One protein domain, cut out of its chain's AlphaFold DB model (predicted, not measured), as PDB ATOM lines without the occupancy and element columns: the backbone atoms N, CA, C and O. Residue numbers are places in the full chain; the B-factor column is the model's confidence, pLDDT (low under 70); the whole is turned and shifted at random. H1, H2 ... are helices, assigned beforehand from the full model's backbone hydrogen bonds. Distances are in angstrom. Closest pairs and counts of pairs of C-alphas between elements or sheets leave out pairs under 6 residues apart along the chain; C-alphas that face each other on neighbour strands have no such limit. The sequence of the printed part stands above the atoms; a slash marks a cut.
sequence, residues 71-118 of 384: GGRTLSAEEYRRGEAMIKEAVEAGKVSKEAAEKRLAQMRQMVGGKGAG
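What this domain is: This is residues 71 to 118 of the 384 residues of an uncharacterized protein of Roseibacillus sp (UniProt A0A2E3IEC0). A helical hairpin: two helices of nearly equal length, H1 and H2, lie side by side and run opposite ways, joined at one end by a tight turn. At the other end the two short tails, residues 71 to 76 and 113 to 118, hold no named element. The printed part has 48 residues, with H1 then H2 along the chain and no named strand; its class is all helix. It is elongated, spanning 32 by 19 by 16 A, and only just compact, close to loose, with a radius of gyration of the C-alphas of 11.3 A.

Where its parts are: H1, residues 77 to 92, begins at C-alpha 77 (265.772, 294.033, 258.608) and is 22.5 A long from first to last C-alpha. H2, residues 98 to 112, is 20.7 A long and ends at C-alpha 112 (267.991, 288.852, 254.778).

How they stand to each other: H1 and H2 form a helical hairpin and touch, with the C-alphas of Ile 87 and Ala 101 closest at 6.0 A. Their lines stand at a shallow tilt of 5 degrees, opposite ways. In H1 and H2 every O i to N i+4 pair is within hydrogen-bond range.

The domain as a whole: The C-alphas farthest apart, those of Ala 93 and Gly 118, are 33.4 A from each other. The printed part has no cut. Mean pLDDT of the printed part is 70.6; residues 71 to 78 and 111 to 118 are under 70.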
ATOM      1  N   GLY A  71     278.706 281.285 256.716       39.31
ATOM      2  CA  GLY A  71     277.900 280.353 257.464       39.31
ATOM      3  C   GLY A  71     276.963 281.146 258.358       39.31
ATOM      4  O   GLY A  71     277.336 281.586 259.440       39.31
ATOM      5  N   GLY A  72     275.728 281.321 257.898       44.09
ATOM      6  CA  GLY A  72     274.567 281.396 258.784       44.09
ATOM      7  C   GLY A  72     274.281 282.706 259.524       44.09
ATOM      8  O   GLY A  72     273.381 282.700 260.360       44.09
ATOM      9  N   ARG A  73     274.950 283.834 259.237       52.25
ATOM     10  CA  ARG A  73     274.445 285.142 259.702       52.25
ATOM     11  C   ARG A  73     273.400 285.678 258.727       52.25
ATOM     12  O   ARG A  73     273.722 286.073 257.613       52.25
ATOM     13  N   THR A  74     272.145 285.664 259.165       56.44
ATOM     14  CA  THR A  74     271.053 286.378 258.498       56.44
ATOM     15  C   THR A  74     271.220 287.872 258.756       56.44
ATOM     16  O   THR A  74     271.477 288.276 259.888       56.44
ATOM     17  N   LEU A  75     271.117 288.685 257.705       59.66
ATOM     18  CA  LEU A  75     271.059 290.139 257.856       59.66
ATOM     19  C   LEU A  75     269.713 290.502 258.490       59.66
ATOM     20  O   LEU A  75     268.661 290.072 258.012       59.66
ATOM     21  N   SER A  76     269.728 291.290 259.562       64.69
ATOM     22  CA  SER A  76     268.499 291.817 260.155       64.69
ATOM     23  C   SER A  76     267.828 292.832 259.220       64.69
ATOM     24  O   SER A  76     268.468 293.466 258.375       64.69
ATOM     25  N   ALA A  77     266.521 293.043 259.390       67.75
ATOM     26  CA  ALA A  77     265.772 294.033 258.608       67.75
ATOM     27  C   ALA A  77     266.297 295.475 258.795       67.75
ATOM     28  O   ALA A  77     266.129 296.324 257.923       67.75
ATOM     29  N   GLU A  78     266.941 295.776 259.926       63.69
ATOM     30  CA  GLU A  78     267.594 297.069 260.152       63.69
ATOM     31  C   GLU A  78     268.917 297.199 259.401       63.69
ATOM     32  O   GLU A  78     269.180 298.242 258.804       63.69
ATOM     33  N   GLU A  79     269.723 296.140 259.363       71.12
ATOM     34  CA  GLU A  79     270.967 296.114 258.588       71.12
ATOM     35  C   GLU A  79     270.695 296.166 257.081       71.12
ATOM     36  O   GLU A  79     271.449 296.801 256.345       71.12
ATOM     37  N   TYR A  80     269.580 295.585 256.628       80.81
ATOM     38  CA  TYR A  80     269.109 295.736 255.252       80.81
ATOM     39  C   TYR A  80     268.789 297.188 254.906       80.81
ATOM     40  O   TYR A  80     269.323 297.707 253.935       80.81
ATOM     41  N   ARG A  81     267.974 297.860 255.731       78.69
ATOM     42  CA  ARG A  81     267.597 299.266 255.512       78.69
ATOM     43  C   ARG A  81     268.813 300.190 255.517       78.69
ATOM     44  O   ARG A  81     268.906 301.090 254.689       78.69
ATOM     45  N   ARG A  82     269.772 299.950 256.418       78.38
ATOM     46  CA  ARG A  82     271.034 300.706 256.454       78.38
ATOM     47  C   ARG A  82     271.883 300.456 255.210       78.38
ATOM     48  O   ARG A  82     272.399 301.408 254.636       78.38
ATOM     49  N   GLY A  83     272.009 299.204 254.773       79.88
ATOM     50  CA  GLY A  83     272.750 298.881 253.556       79.88
ATOM     51  C   GLY A  83     272.079 299.402 252.286       79.88
ATOM     52  O   GLY A  83     272.772 299.853 251.381       79.88
ATOM     53  N   GLU A  84     270.748 299.420 252.238       78.88
ATOM     54  CA  GLU A  84     269.985 300.013 251.141       78.88
ATOM     55  C   GLU A  84     270.231 301.518 251.030       78.88
ATOM     56  O   GLU A  84     270.554 302.002 249.946       78.88
ATOM     57  N   ALA A  85     270.183 302.238 252.155       81.94
ATOM     58  CA  ALA A  85     270.502 303.662 252.196       81.94
ATOM     59  C   ALA A  85     271.941 303.943 251.731       81.94
ATOM     60  O   ALA A  85     272.149 304.802 250.881       81.94
ATOM     61  N   MET A  86     272.921 303.166 252.209       79.88
ATOM     62  CA  MET A  86     274.326 303.329 251.810       79.88
ATOM     63  C   MET A  86     274.564 303.029 250.326       79.88
ATOM     64  O   MET A  86     275.366 303.698 249.679       79.88
ATOM     65  N   ILE A  87     273.888 302.020 249.770       86.12
ATOM     66  CA  ILE A  87     274.004 301.689 248.347       86.12
ATOM     67  C   ILE A  87     273.352 302.780 247.496       86.12
ATOM     68  O   ILE A  87     273.934 303.184 246.492       86.12
ATOM     69  N   LYS A  88     272.191 303.297 247.910       85.25
ATOM     70  CA  LYS A  88     271.518 304.402 247.223       85.25
ATOM     71  C   LYS A  88     272.373 305.671 247.226       85.25
ATOM     72  O   LYS A  88     272.587 306.249 246.168       85.25
ATOM     73  N   GLU A  89     272.945 306.033 248.371       84.75
ATOM     74  CA  GLU A  89     273.860 307.173 248.495       84.75
ATOM     75  C   GLU A  89     275.119 306.987 247.633       84.75
ATOM     76  O   GLU A  89     275.585 307.919 246.986       84.75
ATOM     77  N   ALA A  90     275.660 305.768 247.554       82.69
ATOM     78  CA  ALA A  90     276.817 305.480 246.709       82.69
ATOM     79  C   ALA A  90     276.504 305.558 245.202       82.69
ATOM     80  O   ALA A  90     277.391 305.909 244.424       82.69
ATOM     81  N   VAL A  91     275.268 305.257 244.790       86.06
ATOM     82  CA  VAL A  91     274.792 305.460 243.410       86.06
ATOM     83  C   VAL A  91     274.584 306.939 243.119       86.06
ATOM     84  O   VAL A  91     275.030 307.418 242.081       86.06
ATOM     85  N   GLU A  92     273.947 307.669 244.036       82.81
ATOM     86  CA  GLU A  92     273.733 309.117 243.919       82.81
ATOM     87  C   GLU A  92     275.065 309.878 243.878       82.81
ATOM     88  O   GLU A  92     275.234 310.791 243.077       82.81
ATOM     89  N   ALA A  93     276.060 309.433 244.649       83.38
ATOM     90  CA  ALA A  93     277.422 309.961 244.618       83.38
ATOM     91  C   ALA A  93     278.256 309.476 243.411       83.38
ATOM     92  O   ALA A  93     279.451 309.766 243.352       83.38
ATOM     93  N   GLY A  94     277.684 308.682 242.495       82.25
ATOM     94  CA  GLY A  94     278.369 308.151 241.309       82.25
ATOM     95  C   GLY A  94     279.490 307.144 241.600       82.25
ATOM     96  O   GLY A  94     280.236 306.769 240.699       82.25
ATOM     97  N   LYS A  95     279.625 306.685 242.851       80.69
ATOM     98  CA  LYS A  95     280.669 305.743 243.295       80.69
ATOM     99  C   LYS A  95     280.362 304.300 242.895       80.69
ATOM    100  O   LYS A  95     281.258 303.458 242.892       80.69
ATOM    101  N   VAL A  96     279.098 303.998 242.603       79.00
ATOM    102  CA  VAL A  96     278.615 302.675 242.197       79.00
ATOM    103  C   VAL A  96     277.637 302.846 241.037       79.00
ATOM    104  O   VAL A  96     276.764 303.709 241.080       79.00
ATOM    105  N   SER A  97     277.761 302.023 239.993       81.38
ATOM    106  CA  SER A  97     276.782 302.010 238.902       81.38
ATOM    107  C   SER A  97     275.442 301.444 239.379       81.38
ATOM    108  O   SER A  97     275.394 300.603 240.280       81.38
ATOM    109  N   LYS A  98     274.337 301.861 238.749       77.25
ATOM    110  CA  LYS A  98     272.988 301.366 239.085       77.25
ATOM    111  C   LYS A  98     272.916 299.833 239.057       77.25
ATOM    112  O   LYS A  98     272.408 299.227 239.992       77.25
ATOM    113  N   GLU A  99     273.545 299.202 238.068       74.62
ATOM    114  CA  GLU A  99     273.596 297.739 237.952       74.62
ATOM    115  C   GLU A  99     274.406 297.061 239.070       74.62
ATOM    116  O   GLU A  99     274.039 295.996 239.569       74.62
ATOM    117  N   ALA A 100     275.523 297.663 239.489       74.44
ATOM    118  CA  ALA A 100     276.332 297.129 240.583       74.44
ATOM    119  C   ALA A 100     275.612 297.274 241.934       74.44
ATOM    120  O   ALA A 100     275.696 296.386 242.788       74.44
ATOM    121  N   ALA A 101     274.860 298.360 242.106       78.75
ATOM    122  CA  ALA A 101     273.996 298.575 243.254       78.75
ATOM    123  C   ALA A 101     272.843 297.567 243.301       78.75
ATOM    124  O   ALA A 101     272.616 296.960 244.347       78.75
ATOM    125  N   GLU A 102     272.178 297.312 242.174       73.69
ATOM    126  CA  GLU A 102     271.119 296.305 242.069       73.69
ATOM    127  C   GLU A 102     271.621 294.901 242.406       73.69
ATOM    128  O   GLU A 102     271.013 294.214 243.229       73.69
ATOM    129  N   LYS A 103     272.775 294.491 241.863       81.81
ATOM    130  CA  LYS A 103     273.397 293.199 242.203       81.81
ATOM    131  C   LYS A 103     273.692 293.088 243.699       81.81
ATOM    132  O   LYS A 103     273.449 292.043 244.305       81.81
ATOM    133  N   ARG A 104     274.163 294.171 244.322       77.19
ATOM    134  CA  ARG A 104     274.491 294.192 245.754       77.19
ATOM    135  C   ARG A 104     273.244 294.186 246.638       77.19
ATOM    136  O   ARG A 104     273.214 293.466 247.634       77.19
ATOM    137  N   LEU A 105     272.187 294.897 246.246       79.69
ATOM    138  CA  LEU A 105     270.885 294.845 246.913       79.69
ATOM    139  C   LEU A 105     270.227 293.473 246.768       79.69
ATOM    140  O   LEU A 105     269.647 292.984 247.735       79.69
ATOM    141  N   ALA A 106     270.341 292.827 245.607       78.81
ATOM    142  CA  ALA A 106     269.849 291.469 245.381       78.81
ATOM    143  C   ALA A 106     270.571 290.455 246.279       78.81
ATOM    144  O   ALA A 106     269.927 289.637 246.938       78.81
ATOM    145  N   GLN A 107     271.894 290.572 246.398       75.62
ATOM    146  CA  GLN A 107     272.685 289.753 247.314       75.62
ATOM    147  C   GLN A 107     272.288 289.998 248.781       75.62
ATOM    148  O   GLN A 107     272.132 289.056 249.557       75.62
ATOM    149  N   MET A 108     272.050 291.256 249.172       78.38
ATOM    150  CA  MET A 108     271.548 291.586 250.509       78.38
ATOM    151  C   MET A 108     270.137 291.036 250.757       78.38
ATOM    152  O   MET A 108     269.883 290.509 251.837       78.38
ATOM    153  N   ARG A 109     269.238 291.064 249.761       76.31
ATOM    154  CA  ARG A 109     267.900 290.443 249.845       76.31
ATOM    155  C   ARG A 109     267.993 288.936 250.074       76.31
ATOM    156  O   ARG A 109     267.239 288.411 250.885       76.31
ATOM    157  N   GLN A 110     268.938 288.254 249.427       71.50
ATOM    158  CA  GLN A 110     269.176 286.822 249.652       71.50
ATOM    159  C   GLN A 110     269.671 286.525 251.074       71.50
ATOM    160  O   GLN A 110     269.276 285.525 251.666       71.50
ATOM    161  N   MET A 111     270.489 287.409 251.647       66.62
ATOM    162  CA  MET A 111     271.040 287.250 252.998       66.62
ATOM    163  C   MET A 111     270.056 287.628 254.121       66.62
ATOM    164  O   MET A 111     270.104 287.039 255.201       66.62
ATOM    165  N   VAL A 112     269.135 288.568 253.881       65.44
ATOM    166  CA  VAL A 112     267.991 288.852 254.778       65.44
ATOM    167  C   VAL A 112     266.937 287.751 254.657       65.44
ATOM    168  O   VAL A 112     266.364 287.304 255.646       65.44
ATOM    169  N   GLY A 113     266.742 287.250 253.435       52.59
ATOM    170  CA  GLY A 113     265.897 286.112 253.087       52.59
ATOM    171  C   GLY A 113     266.538 284.744 253.340       52.59
ATOM    172  O   GLY A 113     266.066 283.753 252.786       52.59
ATOM    173  N   GLY A 114     267.564 284.653 254.199       46.88
ATOM    174  CA  GLY A 114     268.197 283.394 254.633       46.88
ATOM    175  C   GLY A 114     267.266 282.423 255.389       46.88
ATOM    176  O   GLY A 114     267.702 281.372 255.856       46.88
ATOM    177  N   LYS A 115     265.973 282.755 255.473       47.50
ATOM    178  CA  LYS A 115     264.825 281.846 255.363       47.50
ATOM    179  C   LYS A 115     263.814 282.523 254.426       47.50
ATOM    180  O   LYS A 115     263.157 283.461 254.860       47.50
ATOM    181  N   GLY A 116     263.697 282.121 253.159       40.41
ATOM    182  CA  GLY A 116     262.638 282.694 252.316       40.41
ATOM    183  C   GLY A 116     262.756 282.624 250.797       40.41
ATOM    184  O   GLY A 116     261.750 282.889 250.150       40.41
ATOM    185  N   ALA A 117     263.900 282.272 250.198       40.50
ATOM    186  CA  ALA A 117     263.980 282.232 248.724       40.50
ATOM    187  C   ALA A 117     264.667 281.002 248.106       40.50
ATOM    188  O   ALA A 117     264.757 280.912 246.890       40.50
ATOM    189  N   GLY A 118     265.121 280.034 248.905       36.97
ATOM    190  CA  GLY A 118     265.798 278.842 248.364       36.97
ATOM    191  C   GLY A 118     265.796 277.616 249.271       36.97
ATOM    192  O   GLY A 118     266.525 276.664 249.024       36.97
TER     193      GLY A 118